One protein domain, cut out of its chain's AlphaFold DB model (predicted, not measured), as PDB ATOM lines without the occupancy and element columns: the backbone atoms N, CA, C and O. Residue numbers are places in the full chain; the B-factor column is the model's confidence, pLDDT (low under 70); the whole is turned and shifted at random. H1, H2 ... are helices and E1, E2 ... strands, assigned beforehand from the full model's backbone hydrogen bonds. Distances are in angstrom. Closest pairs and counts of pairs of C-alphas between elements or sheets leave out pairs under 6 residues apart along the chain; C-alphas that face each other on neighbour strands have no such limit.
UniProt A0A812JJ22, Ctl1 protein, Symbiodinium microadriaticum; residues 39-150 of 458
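This is residues 39 to 150 of the 458 residues of the protein "Ctl1 protein" of Symbiodinium microadriaticum (UniProt A0A812JJ22). A long, two-stranded hairpin arm, E3 and E4, runs out from a small body in which two other hairpins, E1 with E2 and E5 with E6, meet side by side along E1 and E6. The short helix H1 lies next to E6, and at the end of the domain away from the arm a loop sticks out with residues 126 to 131. The 112 printed residues include six named strands and then one named helix, in the order E1, E2, E3, E4, E5, E6, H1; the class is mostly strand, in three antiparallel sheets of two strands each. The whole is loose, with a radius of gyration of the C-alphas of 18.3 A, and spans 70 by 31 by 25 A, the arm making much of the length.

E3, residues 75 to 88, and E4, residues 96 to 108, form an antiparallel hairpin at 164 degrees, with N 76 and O 107 2.9 A apart and N 87 and O 97 2.8 A apart. At the body, E2, residues 57 to 65, has its closest C-alpha pair with E3 at His 61 and Phe 79, 6.4 A. E2 bends by 103 degrees at residue 60. It forms an antiparallel hairpin with E1, residues 39 to 44, at 139 degrees; N 41 and O 63 are 2.8 A apart, and N 58 and O 43 2.7 A. The closest C-alphas of E1 and E6, residues 119 to 122, are those of Leu 40 and Phe 119, 4.7 A. E6 and E5, residues 112 to 115, form an antiparallel hairpin at 139 degrees, with N 113 and O 121 2.8 A apart. The closest C-alphas of E6 and H1, residues 136 to 142, are those of Pro 122 and Val 138, 6.4 A. In H1 every O i to N i+4 pair is within hydrogen-bond range. H1 is apart from E3 and E4, for instance.

E3 measures 38.2 A from first to last C-alpha and E4 37.5 A; C-alpha 88, where E3 ends, is at (0.172, -20.949, -11.117). E1 measures 16.1 A from C-alpha 39 at (31.630, -8.493, -36.375), and E2 16.0 A. E5 measures 9.2 A, E6 9.8 A and H1 9.7 A, ending at C-alpha 142 at (21.072, 3.766, -41.420).

The two C-alphas farthest apart are those of Ser 92 and Gln 128, 70.8 A. The printed part has no cut. The links E1 to E2 and E6 to H1 are long, with 12 and 13 residues; in the first, residues 49 to 50 pair antiparallel with 53 to 54. Mean pLDDT of the printed part is 75.6, with 32 residues under 70, among them residues 47 to 51 and 125 to 134.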
ATOM      1  N   MET A  39      32.649  -9.115 -35.527       89.25
ATOM      2  CA  MET A  39      31.630  -8.493 -36.375       89.25
ATOM      3  C   MET A  39      30.224  -8.696 -35.816       89.25
ATOM      4  O   MET A  39      29.845  -9.805 -35.463       89.25
ATOM      5  N   LEU A  40      29.407  -7.644 -35.815       89.81
ATOM      6  CA  LEU A  40      28.002  -7.709 -35.422       89.81
ATOM      7  C   LEU A  40      27.100  -7.953 -36.643       89.81
ATOM      8  O   LEU A  40      27.159  -7.210 -37.626       89.81
ATOM      9  N   PHE A  41      26.238  -8.965 -36.568       90.62
ATOM     10  CA  PHE A  41      25.316  -9.373 -37.629       90.62
ATOM     11  C   PHE A  41      23.866  -9.405 -37.136       90.62
ATOM     12  O   PHE A  41      23.587  -9.850 -36.022       90.62
ATOM     13  N   TRP A  42      22.932  -8.963 -37.981       90.44
ATOM     14  CA  TRP A  42      21.500  -8.974 -37.679       90.44
ATOM     15  C   TRP A  42      20.807 -10.148 -38.353       90.44
ATOM     16  O   TRP A  42      20.906 -10.348 -39.557       90.44
ATOM     17  N   CYS A  43      20.081 -10.936 -37.569       89.25
ATOM     18  CA  CYS A  43      19.394 -12.113 -38.077       89.25
ATOM     19  C   CYS A  43      18.143 -11.750 -38.894       89.25
ATOM     20  O   CYS A  43      17.461 -10.785 -38.567       89.25
ATOM     21  N   PRO A  44      17.758 -12.543 -39.908       87.56
ATOM     22  CA  PRO A  44      16.537 -12.294 -40.669       87.56
ATOM     23  C   PRO A  44      15.263 -12.561 -39.841       87.56
ATOM     24  O   PRO A  44      15.168 -13.567 -39.121       87.56
ATOM     25  N   LYS A  45      14.252 -11.690 -39.962       82.00
ATOM     26  CA  LYS A  45      12.897 -11.920 -39.431       82.00
ATOM     27  C   LYS A  45      12.089 -12.745 -40.436       82.00
ATOM     28  O   LYS A  45      11.701 -12.275 -41.501       82.00
ATOM     29  N   GLY A  46      11.818 -13.997 -40.080       74.12
ATOM     30  CA  GLY A  46      11.093 -14.942 -40.932       74.12
ATOM     31  C   GLY A  46      11.976 -15.669 -41.953       74.12
ATOM     32  O   GLY A  46      13.200 -15.570 -41.928       74.12
ATOM     33  N   SER A  47      11.337 -16.461 -42.817       67.31
ATOM     34  CA  SER A  47      11.999 -17.347 -43.789       67.31
ATOM     35  C   SER A  47      11.891 -16.877 -45.242       67.31
ATOM     36  O   SER A  47      12.370 -17.566 -46.138       67.31
ATOM     37  N   LYS A  48      11.204 -15.758 -45.502       64.88
ATOM     38  CA  LYS A  48      11.005 -15.251 -46.864       64.88
ATOM     39  C   LYS A  48      12.235 -14.463 -47.295       64.88
ATOM     40  O   LYS A  48      12.538 -13.438 -46.686       64.88
ATOM     41  N   THR A  49      12.892 -14.927 -48.352       68.62
ATOM     42  CA  THR A  49      13.983 -14.207 -49.006       68.62
ATOM     43  C   THR A  49      13.519 -13.668 -50.358       68.62
ATOM     44  O   THR A  49      12.828 -14.345 -51.120       68.62
ATOM     45  N   LEU A  50      13.858 -12.413 -50.638       67.12
ATOM     46  CA  LEU A  50      13.670 -11.744 -51.917       67.12
ATOM     47  C   LEU A  50      15.067 -11.460 -52.476       67.12
ATOM     48  O   LEU A  50      15.856 -10.775 -51.833       67.12
ATOM     49  N   HIS A  51      15.405 -12.041 -53.632       69.50
ATOM     50  CA  HIS A  51      16.745 -11.936 -54.237       69.50
ATOM     51  C   HIS A  51      17.903 -12.312 -53.284       69.50
ATOM     52  O   HIS A  51      18.967 -11.698 -53.298       69.50
ATOM     53  N   GLY A  52      17.685 -13.325 -52.439       71.75
ATOM     54  CA  GLY A  52      18.672 -13.814 -51.470       71.75
ATOM     55  C   GLY A  52      18.869 -12.919 -50.243       71.75
ATOM     56  O   GLY A  52      19.883 -13.025 -49.554       71.75
ATOM     57  N   HIS A  53      17.958 -11.973 -49.993       78.81
ATOM     58  CA  HIS A  53      17.961 -11.088 -48.823       78.81
ATOM     59  C   HIS A  53      16.622 -11.188 -48.075       78.81
ATOM     60  O   HIS A  53      15.589 -11.429 -48.700       78.81
ATOM     61  N   PRO A  54      16.598 -11.039 -46.743       82.50
ATOM     62  CA  PRO A  54      15.358 -11.115 -45.976       82.50
ATOM     63  C   PRO A  54      14.466  -9.889 -46.184       82.50
ATOM     64  O   PRO A  54      14.941  -8.824 -46.554       82.50
ATOM     65  N   ALA A  55      13.168 -10.028 -45.908       80.19
ATOM     66  CA  ALA A  55      12.235  -8.898 -45.972       80.19
ATOM     67  C   ALA A  55      12.412  -7.884 -44.822       80.19
ATOM     68  O   ALA A  55      12.076  -6.719 -44.997       80.19
ATOM     69  N   ASP A  56      12.898  -8.331 -43.660       82.12
ATOM     70  CA  ASP A  56      13.083  -7.525 -42.443       82.12
ATOM     71  C   ASP A  56      14.197  -8.163 -41.576       82.12
ATOM     72  O   ASP A  56      14.444  -9.377 -41.654       82.12
ATOM     73  N   LEU A  57      14.883  -7.363 -40.758       85.62
ATOM     74  CA  LEU A  57      15.967  -7.773 -39.862       85.62
ATOM     75  C   LEU A  57      15.548  -7.701 -38.390       85.62
ATOM     76  O   LEU A  57      14.860  -6.790 -37.932       85.62
ATOM     77  N   ASP A  58      16.012  -8.662 -37.598       85.38
ATOM     78  CA  ASP A  58      15.899  -8.631 -36.144       85.38
ATOM     79  C   ASP A  58      16.971  -7.714 -35.554       85.38
ATOM     80  O   ASP A  58      18.048  -8.145 -35.141       85.38
ATOM     81  N   ILE A  59      16.653  -6.419 -35.524       82.81
ATOM     82  CA  ILE A  59      17.514  -5.367 -34.975       82.81
ATOM     83  C   ILE A  59      17.742  -5.538 -33.464       82.81
ATOM     84  O   ILE A  59      18.774  -5.106 -32.946       82.81
ATOM     85  N   LYS A  60      16.799  -6.168 -32.751       80.38
ATOM     86  CA  LYS A  60      16.828  -6.282 -31.284       80.38
ATOM     87  C   LYS A  60      17.782  -7.369 -30.799       80.38
ATOM     88  O   LYS A  60      18.314  -7.237 -29.699       80.38
ATOM     89  N   HIS A  61      18.003  -8.406 -31.607       85.19
ATOM     90  CA  HIS A  61      18.794  -9.574 -31.219       85.19
ATOM     91  C   HIS A  61      19.970  -9.840 -32.178       85.19
ATOM     92  O   HIS A  61      19.991 -10.868 -32.864       85.19
ATOM     93  N   PRO A  62      20.964  -8.934 -32.251       88.44
ATOM     94  CA  PRO A  62      22.150  -9.155 -33.070       88.44
ATOM     95  C   PRO A  62      23.047 -10.261 -32.493       88.44
ATOM     96  O   PRO A  62      23.003 -10.557 -31.297       88.44
ATOM     97  N   ILE A  63      23.889 -10.851 -33.342       90.56
ATOM     98  CA  ILE A  63      24.864 -11.893 -32.988       90.56
ATOM     99  C   ILE A  63      26.285 -11.477 -33.385       90.56
ATOM    100  O   ILE A  63      26.459 -10.708 -34.332       90.56
ATOM    101  N   CYS A  64      27.291 -12.002 -32.684       92.31
ATOM    102  CA  CYS A  64      28.690 -11.876 -33.086       92.31
ATOM    103  C   CYS A  64      29.031 -12.896 -34.183       92.31
ATOM    104  O   CYS A  64      28.472 -13.993 -34.208       92.31
ATOM    105  N   MET A  65      29.925 -12.527 -35.101       91.31
ATOM    106  CA  MET A  65      30.484 -13.397 -36.134       91.31
ATOM    107  C   MET A  65      31.951 -13.071 -36.424       91.31
ATOM    108  O   MET A  65      32.393 -11.930 -36.286       91.31
ATOM    109  N   ALA A  66      32.694 -14.082 -36.877       90.44
ATOM    110  CA  ALA A  66      34.091 -13.942 -37.292       90.44
ATOM    111  C   ALA A  66      34.247 -13.072 -38.549       90.44
ATOM    112  O   ALA A  66      35.085 -12.174 -38.601       90.44
ATOM    113  N   GLU A  67      33.407 -13.303 -39.559       90.88
ATOM    114  CA  GLU A  67      33.453 -12.587 -40.833       90.88
ATOM    115  C   GLU A  67      32.043 -12.384 -41.399       90.88
ATOM    116  O   GLU A  67      31.135 -13.184 -41.161       90.88
ATOM    117  N   CYS A  68      31.850 -11.303 -42.160       89.81
ATOM    118  CA  CYS A  68      30.573 -11.045 -42.815       89.81
ATOM    119  C   CYS A  68      30.349 -12.013 -43.989       89.81
ATOM    120  O   CYS A  68      31.187 -12.084 -44.892       89.81
ATOM    121  N   PRO A  69      29.216 -12.734 -44.027       88.62
ATOM    122  CA  PRO A  69      28.939 -13.737 -45.042       88.62
ATOM    123  C   PRO A  69      28.809 -13.081 -46.410       88.62
ATOM    124  O   PRO A  69      27.989 -12.187 -46.607       88.62
ATOM    125  N   SER A  70      29.590 -13.560 -47.373       81.62
ATOM    126  CA  SER A  70      29.528 -13.118 -48.770       81.62
ATOM    127  C   SER A  70      28.469 -13.866 -49.590       81.62
ATOM    128  O   SER A  70      28.130 -13.428 -50.687       81.62
ATOM    129  N   GLN A  71      27.937 -14.979 -49.068       73.50
ATOM    130  CA  GLN A  71      26.969 -15.862 -49.729       73.50
ATOM    131  C   GLN A  71      25.867 -16.328 -48.757       73.50
ATOM    132  O   GLN A  71      26.034 -16.303 -47.538       73.50
ATOM    133  N   GLU A  72      24.747 -16.803 -49.306       67.06
ATOM    134  CA  GLU A  72      23.535 -17.219 -48.568       67.06
ATOM    135  C   GLU A  72      23.638 -18.624 -47.917       67.06
ATOM    136  O   GLU A  72      22.671 -19.156 -47.378       67.06
ATOM    137  N   LEU A  73      24.809 -19.274 -47.981       61.47
ATOM    138  CA  LEU A  73      24.949 -20.703 -47.663       61.47
ATOM    139  C   LEU A  73      25.286 -21.032 -46.202       61.47
ATOM    140  O   LEU A  73      25.237 -22.206 -45.830       61.47
ATOM    141  N   LEU A  74      25.633 -20.052 -45.366       71.56
ATOM    142  CA  LEU A  74      26.017 -20.330 -43.984       71.56
ATOM    143  C   LEU A  74      24.766 -20.402 -43.094       71.56
ATOM    144  O   LEU A  74      23.893 -19.540 -43.155       71.56
ATOM    145  N   SER A  75      24.653 -21.437 -42.258       79.81
ATOM    146  CA  SER A  75      23.596 -21.509 -41.243       79.81
ATOM    147  C   SER A  75      24.110 -20.950 -39.922       79.81
ATOM    148  O   SER A  75      25.060 -21.500 -39.362       79.81
ATOM    149  N   VAL A  76      23.460 -19.914 -39.402       86.06
ATOM    150  CA  VAL A  76      23.825 -19.265 -38.137       86.06
ATOM    151  C   VAL A  76      22.740 -19.455 -37.085       86.06
ATOM    152  O   VAL A  76      21.557 -19.623 -37.399       86.06
ATOM    153  N   HIS A  77      23.148 -19.472 -35.818       87.38
ATOM    154  CA  HIS A  77      22.248 -19.622 -34.680       87.38
ATOM    155  C   HIS A  77      21.661 -18.264 -34.296       87.38
ATOM    156  O   HIS A  77      22.298 -17.464 -33.620       87.38
ATOM    157  N   CYS A  78      20.424 -18.028 -34.719       86.31
ATOM    158  CA  CYS A  78      19.692 -16.800 -34.456       86.31
ATOM    159  C   CYS A  78      18.734 -16.958 -33.279       86.31
ATOM    160  O   CYS A  78      18.233 -18.055 -33.013       86.31
ATOM    161  N   PHE A  79      18.451 -15.846 -32.606       84.31
ATOM    162  CA  PHE A  79      17.393 -15.771 -31.607       84.31
ATOM    163  C   PHE A  79      16.026 -16.105 -32.238       84.31
ATOM    164  O   PHE A  79      15.749 -15.744 -33.388       84.31
ATOM    165  N   ASP A  80      15.206 -16.848 -31.496       81.44
ATOM    166  CA  ASP A  80      13.815 -17.168 -31.820       81.44
ATOM    167  C   ASP A  80      12.900 -16.614 -30.732       81.44
ATOM    168  O   ASP A  80      13.323 -16.480 -29.579       81.44
ATOM    169  N   ASN A  81      11.645 -16.334 -31.089       70.31
ATOM    170  CA  ASN A  81      10.698 -15.718 -30.166       70.31
ATOM    171  C   ASN A  81      10.605 -16.535 -28.861       70.31
ATOM    172  O   ASN A  81      10.428 -17.762 -28.903       70.31
ATOM    173  N   PRO A  82      10.736 -15.880 -27.696       66.69
ATOM    174  CA  PRO A  82      10.725 -16.557 -26.410       66.69
ATOM    175  C   PRO A  82       9.353 -17.189 -26.155       66.69
ATOM    176  O   PRO A  82       8.314 -16.581 -26.409       66.69
ATOM    177  N   LYS A  83       9.329 -18.406 -25.604       66.06
ATOM    178  CA  LYS A  83       8.089 -19.010 -25.097       66.06
ATOM    179  C   LYS A  83       8.019 -18.806 -23.590       66.06
ATOM    180  O   LYS A  83       8.859 -19.336 -22.863       66.06
ATOM    181  N   ALA A  84       7.041 -18.032 -23.130       63.31
ATOM    182  CA  ALA A  84       6.745 -17.890 -21.711       63.31
ATOM    183  C   ALA A  84       5.752 -18.980 -21.281       63.31
ATOM    184  O   ALA A  84       4.673 -19.116 -21.855       63.31
ATOM    185  N   HIS A  85       6.129 -19.760 -20.272       69.69
ATOM    186  CA  HIS A  85       5.254 -20.705 -19.596       69.69
ATOM    187  C   HIS A  85       4.933 -20.154 -18.209       69.69
ATOM    188  O   HIS A  85       5.806 -20.126 -17.343       69.69
ATOM    189  N   VAL A  86       3.693 -19.710 -18.013       71.88
ATOM    190  CA  VAL A  86       3.185 -19.286 -16.704       71.88
ATOM    191  C   VAL A  86       2.594 -20.511 -16.013       71.88
ATOM    192  O   VAL A  86       1.769 -21.219 -16.593       71.88
ATOM    193  N   LYS A  87       3.064 -20.804 -14.801       77.69
ATOM    194  CA  LYS A  87       2.543 -21.867 -13.948       77.69
ATOM    195  C   LYS A  87       2.061 -21.256 -12.639       77.69
ATOM    196  O   LYS A  87       2.878 -20.802 -11.842       77.69
ATOM    197  N   ASP A  88       0.759 -21.323 -12.402       73.62
ATOM    198  CA  ASP A  88       0.172 -20.949 -11.117       73.62
ATOM    199  C   ASP A  88       0.572 -21.987 -10.068       73.62
ATOM    200  O   ASP A  88       0.303 -23.184 -10.218       73.62
ATOM    201  N   LEU A  89       1.263 -21.546  -9.016       75.44
ATOM    202  CA  LEU A  89       1.763 -22.444  -7.974       75.44
ATOM    203  C   LEU A  89       0.700 -22.792  -6.929       75.44
ATOM    204  O   LEU A  89       0.906 -23.743  -6.182       75.44
ATOM    205  N   GLY A  90      -0.441 -22.094  -6.933       64.38
ATOM    206  CA  GLY A  90      -1.602 -22.390  -6.096       64.38
ATOM    207  C   GLY A  90      -1.309 -22.272  -4.597       64.38
ATOM    208  O   GLY A  90      -0.766 -23.180  -3.976       64.38
ATOM    209  N   GLY A  91      -1.742 -21.173  -3.982       68.25
ATOM    210  CA  GLY A  91      -1.632 -20.936  -2.542       68.25
ATOM    211  C   GLY A  91      -2.644 -19.897  -2.064       68.25
ATOM    212  O   GLY A  91      -3.367 -19.306  -2.862       68.25
ATOM    213  N   SER A  92      -2.709 -19.657  -0.749       72.69
ATOM    214  CA  SER A  92      -3.554 -18.596  -0.162       72.69
ATOM    215  C   SER A  92      -3.131 -17.178  -0.584       72.69
ATOM    216  O   SER A  92      -3.876 -16.227  -0.361       72.69
ATOM    217  N   PHE A  93      -1.958 -17.055  -1.207       64.12
ATOM    218  CA  PHE A  93      -1.453 -15.869  -1.886       64.12
ATOM    219  C   PHE A  93      -1.236 -16.205  -3.374       64.12
ATOM    220  O   PHE A  93      -0.858 -17.341  -3.675       64.12
ATOM    221  N   PRO A  94      -1.488 -15.267  -4.304       68.38
ATOM    222  CA  PRO A  94      -1.253 -15.486  -5.728       68.38
ATOM    223  C   PRO A  94       0.256 -15.556  -6.011       68.38
ATOM    224  O   PRO A  94       0.914 -14.526  -6.115       68.38
ATOM    225  N   ASP A  95       0.787 -16.775  -6.114       67.75
ATOM    226  CA  ASP A  95       2.152 -17.056  -6.571       67.75
ATOM    227  C   ASP A  95       2.117 -17.613  -8.002       67.75
ATOM    228  O   ASP A  95       1.580 -18.698  -8.258       67.75
ATOM    229  N   GLU A  96       2.733 -16.882  -8.930       73.94
ATOM    230  CA  GLU A  96       2.906 -17.276 -10.330       73.94
ATOM    231  C   GLU A  96       4.387 -17.549 -10.621       73.94
ATOM    232  O   GLU A  96       5.263 -16.725 -10.348       73.94
ATOM    233  N   GLN A  97       4.688 -18.705 -11.213       73.25
ATOM    234  CA  GLN A  97       6.019 -19.027 -11.718       73.25
ATOM    235  C   GLN A  97       6.062 -18.835 -13.232       73.25
ATOM    236  O   GLN A  97       5.471 -19.609 -13.983       73.25
ATOM    237  N   ILE A  98       6.829 -17.850 -13.698       68.81
ATOM    238  CA  ILE A  98       7.044 -17.608 -15.128       68.81
ATOM    239  C   ILE A  98       8.372 -18.244 -15.549       68.81
ATOM    240  O   ILE A  98       9.443 -17.825 -15.115       68.81
ATOM    241  N   THR A  99       8.316 -19.258 -16.413       69.00
ATOM    242  CA  THR A  99       9.496 -19.868 -17.040       69.00
ATOM    243  C   THR A  99       9.638 -19.357 -18.468       69.00
ATOM    244  O   THR A  99       8.776 -19.609 -19.308       69.00
ATOM    245  N   ILE A 100      10.733 -18.658 -18.763       67.56
ATOM    246  CA  ILE A 100      11.042 -18.168 -20.110       67.56
ATOM    247  C   ILE A 100      11.967 -19.176 -20.788       67.56
ATOM    248  O   ILE A 100      13.115 -19.347 -20.380       67.56
ATOM    249  N   GLN A 101      11.481 -19.839 -21.838       70.19
ATOM    250  CA  GLN A 101      12.303 -20.698 -22.676       70.19
ATOM    251  C   GLN A 101      12.776 -19.919 -23.904       70.19
ATOM    252  O   GLN A 101      12.018 -19.672 -24.846       70.19
ATOM    253  N   THR A 102      14.054 -19.550 -23.899       70.38
ATOM    254  CA  THR A 102      14.724 -18.947 -25.053       70.38
ATOM    255  C   THR A 102      15.232 -20.050 -25.976       70.38
ATOM    256  O   THR A 102      15.972 -20.934 -25.541       70.38
ATOM    257  N   ARG A 103      14.850 -20.017 -27.255       75.31
ATOM    258  CA  ARG A 103      15.328 -20.974 -28.260       75.31
ATOM    259  C   ARG A 103      16.199 -20.251 -29.279       75.31
ATOM    260  O   ARG A 103      15.887 -19.144 -29.692       75.31
ATOM    261  N   THR A 104      17.273 -20.898 -29.713       82.44
ATOM    262  CA  THR A 104      18.005 -20.482 -30.914       82.44
ATOM    263  C   THR A 104      17.597 -21.361 -32.086       82.44
ATOM    264  O   THR A 104      17.600 -22.590 -31.958       82.44
ATOM    265  N   VAL A 105      17.300 -20.757 -33.230       84.38
ATOM    266  CA  VAL A 105      16.983 -21.458 -34.479       84.38
ATOM    267  C   VAL A 105      18.087 -21.235 -35.502       84.38
ATOM    268  O   VAL A 105      18.701 -20.171 -35.554       84.38
ATOM    269  N   ARG A 106      18.351 -22.250 -36.328       85.31
ATOM    270  CA  ARG A 106      19.268 -22.096 -37.458       85.31
ATOM    271  C   ARG A 106      18.554 -21.335 -38.568       85.31
ATOM    272  O   ARG A 106      17.530 -21.806 -39.058       85.31
ATOM    273  N   LYS A 107      19.088 -20.175 -38.942       85.44
ATOM    274  CA  LYS A 107      18.637 -19.384 -40.095       85.44
ATOM    275  C   LYS A 107      19.776 -19.279 -41.108       85.44
ATOM    276  O   LYS A 107      20.946 -19.317 -40.725       85.44
ATOM    277  N   HIS A 108      19.431 -19.178 -42.387       85.69
ATOM    278  CA  HIS A 108      20.407 -18.927 -43.447       85.69
ATOM    279  C   HIS A 108      20.891 -17.475 -43.383       85.69
ATOM    280  O   HIS A 108      20.107 -16.568 -43.088       85.69
ATOM    281  N   THR A 109      22.186 -17.263 -43.614       86.62
ATOM    282  CA  THR A 109      22.775 -15.928 -43.754       86.62
ATOM    283  C   THR A 109      22.347 -15.271 -45.058       86.62
ATOM    284  O   THR A 109      21.919 -15.949 -45.981       86.62
ATOM    285  N   TYR A 110      22.525 -13.955 -45.163       86.19
ATOM    286  CA  TYR A 110      22.381 -13.204 -46.411       86.19
ATOM    287  C   TYR A 110      23.718 -12.548 -46.793       86.19
ATOM    288  O   TYR A 110      24.532 -12.277 -45.902       86.19
ATOM    289  N   PRO A 111      23.966 -12.272 -48.086       86.75
ATOM    290  CA  PRO A 111      25.156 -11.555 -48.527       86.75
ATOM    291  C   PRO A 111      25.297 -10.198 -47.829       86.75
ATOM    292  O   PRO A 111      24.407  -9.351 -47.860       86.75
ATOM    293  N   SER A 112      26.441  -9.981 -47.197       87.19
ATOM    294  CA  SER A 112      26.752  -8.790 -46.415       87.19
ATOM    295  C   SER A 112      28.217  -8.396 -46.589       87.19
ATOM    296  O   SER A 112      29.037  -9.147 -47.119       87.19
ATOM    297  N   GLN A 113      28.551  -7.177 -46.179       84.75
ATOM    298  CA  GLN A 113      29.910  -6.655 -46.208       84.75
ATOM    299  C   GLN A 113      30.251  -5.944 -44.905       84.75
ATOM    300  O   GLN A 113      29.382  -5.367 -44.244       84.75
ATOM    301  N   ALA A 114      31.537  -5.962 -44.563       83.12
ATOM    302  CA  ALA A 114      32.043  -5.274 -43.391       83.12
ATOM    303  C   ALA A 114      31.875  -3.756 -43.538       83.12
ATOM    304  O   ALA A 114      32.354  -3.137 -44.492       83.12
ATOM    305  N   PHE A 115      31.236  -3.148 -42.548       77.44
ATOM    306  CA  PHE A 115      31.043  -1.714 -42.437       77.44
ATOM    307  C   PHE A 115      31.655  -1.210 -41.130       77.44
ATOM    308  O   PHE A 115      31.416  -1.754 -40.051       77.44
ATOM    309  N   ALA A 116      32.512  -0.192 -41.249       72.00
ATOM    310  CA  ALA A 116      33.306   0.382 -40.157       72.00
ATOM    311  C   ALA A 116      34.100  -0.628 -39.298       72.00
ATOM    312  O   ALA A 116      34.484  -0.299 -38.181       72.00
ATOM    313  N   GLY A 117      34.356  -1.836 -39.816       74.38
ATOM    314  CA  GLY A 117      35.086  -2.893 -39.108       74.38
ATOM    315  C   GLY A 117      34.371  -3.465 -37.880       74.38
ATOM    316  O   GLY A 117      35.022  -4.125 -37.087       74.38
ATOM    317  N   MET A 118      33.073  -3.189 -37.711       78.88
ATOM    318  CA  MET A 118      32.279  -3.635 -36.555       78.88
ATOM    319  C   MET A 118      30.949  -4.280 -36.956       78.88
ATOM    320  O   MET A 118      30.384  -5.034 -36.175       78.88
ATOM    321  N   PHE A 119      30.413  -3.970 -38.141       85.38
ATOM    322  CA  PHE A 119      29.051  -4.346 -38.530       85.38
ATOM    323  C   PHE A 119      29.020  -5.074 -39.869       85.38
ATOM    324  O   PHE A 119      29.767  -4.721 -40.782       85.38
ATOM    325  N   CYS A 120      28.110  -6.032 -40.009       87.88
ATOM    326  CA  CYS A 120      27.772  -6.657 -41.279       87.88
ATOM    327  C   CYS A 120      26.510  -6.016 -41.855       87.88
ATOM    328  O   CYS A 120      25.404  -6.220 -41.356       87.88
ATOM    329  N   VAL A 121      26.685  -5.236 -42.922       86.06
ATOM    330  CA  VAL A 121      25.590  -4.545 -43.619       86.06
ATOM    331  C   VAL A 121      25.226  -5.333 -44.880       86.06
ATOM    332  O   VAL A 121      26.147  -5.790 -45.564       86.06
ATOM    333  N   PRO A 122      23.929  -5.517 -45.206       86.81
ATOM    334  CA  PRO A 122      23.501  -6.203 -46.426       86.81
ATOM    335  C   PRO A 122      24.201  -5.667 -47.680       86.81
ATOM    336  O   PRO A 122      24.376  -4.456 -47.839       86.81
ATOM    337  N   ARG A 123      24.618  -6.575 -48.567       81.69
ATOM    338  CA  ARG A 123      25.327  -6.249 -49.806       81.69
ATOM    339  C   ARG A 123      24.503  -6.689 -51.009       81.69
ATOM    340  O   ARG A 123      24.490  -7.864 -51.364       81.69
ATOM    341  N   PHE A 124      23.953  -5.707 -51.708       75.06
ATOM    342  CA  PHE A 124      23.215  -5.919 -52.945       75.06
ATOM    343  C   PHE A 124      24.174  -5.875 -54.142       75.06
ATOM    344  O   PHE A 124      24.877  -4.891 -54.381       75.06
ATOM    345  N   HIS A 125      24.254  -6.984 -54.877       63.94
ATOM    346  CA  HIS A 125      25.083  -7.127 -56.071       63.94
ATOM    347  C   HIS A 125      24.277  -6.750 -57.321       63.94
ATOM    348  O   HIS A 125      23.913  -7.639 -58.068       63.94
ATOM    349  N   GLU A 126      23.995  -5.462 -57.559       54.47
ATOM    350  CA  GLU A 126      23.757  -4.914 -58.913       54.47
ATOM    351  C   GLU A 126      23.396  -3.421 -58.886       54.47
ATOM    352  O   GLU A 126      22.235  -3.044 -58.766       54.47
ATOM    353  N   LYS A 127      24.417  -2.568 -59.041       45.06
ATOM    354  CA  LYS A 127      24.486  -1.451 -60.009       45.06
ATOM    355  C   LYS A 127      25.755  -0.638 -59.749       45.06
ATOM    356  O   LYS A 127      25.973  -0.114 -58.659       45.06
ATOM    357  N   GLN A 128      26.619  -0.546 -60.760       40.06
ATOM    358  CA  GLN A 128      27.786   0.338 -60.741       40.06
ATOM    359  C   GLN A 128      27.314   1.784 -60.528       40.06
ATOM    360  O   GLN A 128      26.679   2.356 -61.406       40.06
ATOM    361  N   GLY A 129      27.621   2.358 -59.361       48.00
ATOM    362  CA  GLY A 129      27.401   3.779 -59.075       48.00
ATOM    363  C   GLY A 129      26.368   4.116 -57.998       48.00
ATOM    364  O   GLY A 129      26.227   5.297 -57.703       48.00
ATOM    365  N   HIS A 130      25.685   3.144 -57.382       45.97
ATOM    366  CA  HIS A 130      24.782   3.447 -56.262       45.97
ATOM    367  C   HIS A 130      25.547   3.630 -54.943       45.97
ATOM    368  O   HIS A 130      26.439   2.849 -54.601       45.97
ATOM    369  N   ILE A 131      25.197   4.688 -54.213       53.19
ATOM    370  CA  ILE A 131      25.734   5.015 -52.892       53.19
ATOM    371  C   ILE A 131      25.118   4.041 -51.874       53.19
ATOM    372  O   ILE A 131      23.951   3.672 -51.964       53.19
ATOM    373  N   LEU A 132      25.918   3.590 -50.906       53.41
ATOM    374  CA  LEU A 132      25.470   2.748 -49.796       53.41
ATOM    375  C   LEU A 132      24.338   3.465 -49.023       53.41
ATOM    376  O   LEU A 132      24.635   4.398 -48.277       53.41
ATOM    377  N   GLY A 133      23.070   3.067 -49.196       52.94
ATOM    378  CA  GLY A 133      21.948   3.681 -48.462       52.94
ATOM    379  C   GLY A 133      20.549   3.594 -49.080       52.94
ATOM    380  O   GLY A 133      19.587   3.715 -48.331       52.94
ATOM    381  N   ASP A 134      20.416   3.354 -50.387       57.22
ATOM    382  CA  ASP A 134      19.100   3.385 -51.068       57.22
ATOM    383  C   ASP A 134      18.304   2.073 -50.995       57.22
ATOM    384  O   ASP A 134      17.166   1.990 -51.450       57.22
ATOM    385  N   GLU A 135      18.902   1.036 -50.420       72.94
ATOM    386  CA  GLU A 135      18.267  -0.268 -50.263       72.94
ATOM    387  C   GLU A 135      17.478  -0.317 -48.950       72.94
ATOM    388  O   GLU A 135      18.020   0.079 -47.914       72.94
ATOM    389  N   PRO A 136      16.250  -0.866 -48.925       74.75
ATOM    390  CA  PRO A 136      15.339  -0.747 -47.783       74.75
ATOM    391  C   PRO A 136      15.922  -1.316 -46.479       74.75
ATOM    392  O   PRO A 136      15.781  -0.706 -45.424       74.75
ATOM    393  N   LEU A 137      16.660  -2.432 -46.551       76.56
ATOM    394  CA  LEU A 137      17.324  -3.039 -45.385       76.56
ATOM    395  C   LEU A 137      18.510  -2.205 -44.879       76.56
ATOM    396  O   LEU A 137      18.793  -2.163 -43.684       76.56
ATOM    397  N   VAL A 138      19.239  -1.555 -45.790       77.25
ATOM    398  CA  VAL A 138      20.367  -0.684 -45.429       77.25
ATOM    399  C   VAL A 138      19.837   0.631 -44.866       77.25
ATOM    400  O   VAL A 138      20.393   1.146 -43.900       77.25
ATOM    401  N   GLN A 139      18.735   1.136 -45.417       75.94
ATOM    402  CA  GLN A 139      18.037   2.316 -44.934       75.94
ATOM    403  C   GLN A 139      17.474   2.096 -43.528       75.94
ATOM    404  O   GLN A 139      17.623   2.975 -42.694       75.94
ATOM    405  N   GLU A 140      16.925   0.919 -43.218       77.88
ATOM    406  CA  GLU A 140      16.468   0.584 -41.861       77.88
ATOM    407  C   GLU A 140      17.619   0.606 -40.837       77.88
ATOM    408  O   GLU A 140      17.473   1.104 -39.719       77.88
ATOM    409  N   LEU A 141      18.810   0.139 -41.229       78.38
ATOM    410  CA  LEU A 141      20.003   0.195 -40.378       78.38
ATOM    411  C   LEU A 141      20.563   1.621 -40.233       78.38
ATOM    412  O   LEU A 141      21.050   1.983 -39.155       78.38
ATOM    413  N   LEU A 142      20.522   2.409 -41.313       74.62
ATOM    414  CA  LEU A 142      21.072   3.766 -41.420       74.62
ATOM    415  C   LEU A 142      20.073   4.884 -41.087       74.62
ATOM    416  O   LEU A 142      20.462   6.056 -41.098       74.62
ATOM    417  N   ASP A 143      18.825   4.554 -40.770       77.19
ATOM    418  CA  ASP A 143      17.842   5.532 -40.324       77.19
ATOM    419  C   ASP A 143      18.272   6.155 -38.986       77.19
ATOM    420  O   ASP A 143      18.998   5.564 -38.186       77.19
ATOM    421  N   SER A 144      17.805   7.369 -38.717       65.56
ATOM    422  CA  SER A 144      18.041   8.106 -37.475       65.56
ATOM    423  C   SER A 144      17.679   7.322 -36.202       65.56
ATOM    424  O   SER A 144      18.299   7.541 -35.158       65.56
ATOM    425  N   HIS A 145      16.725   6.389 -36.304       69.00
ATOM    426  CA  HIS A 145      16.318   5.457 -35.250       69.00
ATOM    427  C   HIS A 145      16.991   4.075 -35.340       69.00
ATOM    428  O   HIS A 145      16.849   3.264 -34.425       69.00
ATOM    429  N   GLY A 146      17.729   3.812 -36.418       73.00
ATOM    430  CA  GLY A 146      18.456   2.574 -36.652       73.00
ATOM    431  C   GLY A 146      19.748   2.468 -35.828       73.00
ATOM    432  O   GLY A 146      20.288   3.467 -35.335       73.00
ATOM    433  N   PRO A 147      20.292   1.248 -35.676       70.38
ATOM    434  CA  PRO A 147      21.483   0.991 -34.866       70.38
ATOM    435  C   PRO A 147      22.760   1.639 -35.429       70.38
ATOM    436  O   PRO A 147      23.665   1.963 -34.661       70.38
ATOM    437  N   ILE A 148      22.834   1.850 -36.749       73.94
ATOM    438  CA  ILE A 148      24.001   2.413 -37.448       73.94
ATOM    439  C   ILE A 148      23.769   3.886 -37.823       73.94
ATOM    440  O   ILE A 148      24.705   4.678 -37.883       73.94
ATOM    441  N   GLY A 149      22.526   4.291 -38.073       64.75
ATOM    442  CA  GLY A 149      22.192   5.655 -38.489       64.75
ATOM    443  C   GLY A 149      22.152   6.698 -37.378       64.75
ATOM    444  O   GLY A 149      22.036   7.896 -37.663       64.75
ATOM    445  N   ASN A 150      22.281   6.274 -36.117       70.62
ATOM    446  CA  ASN A 150      22.265   7.193 -34.990       70.62
ATOM    447  C   ASN A 150      23.372   8.269 -35.120       70.62
ATOM    448  O   ASN A 150      24.433   8.075 -35.726       70.62
TER     449      ASN A 150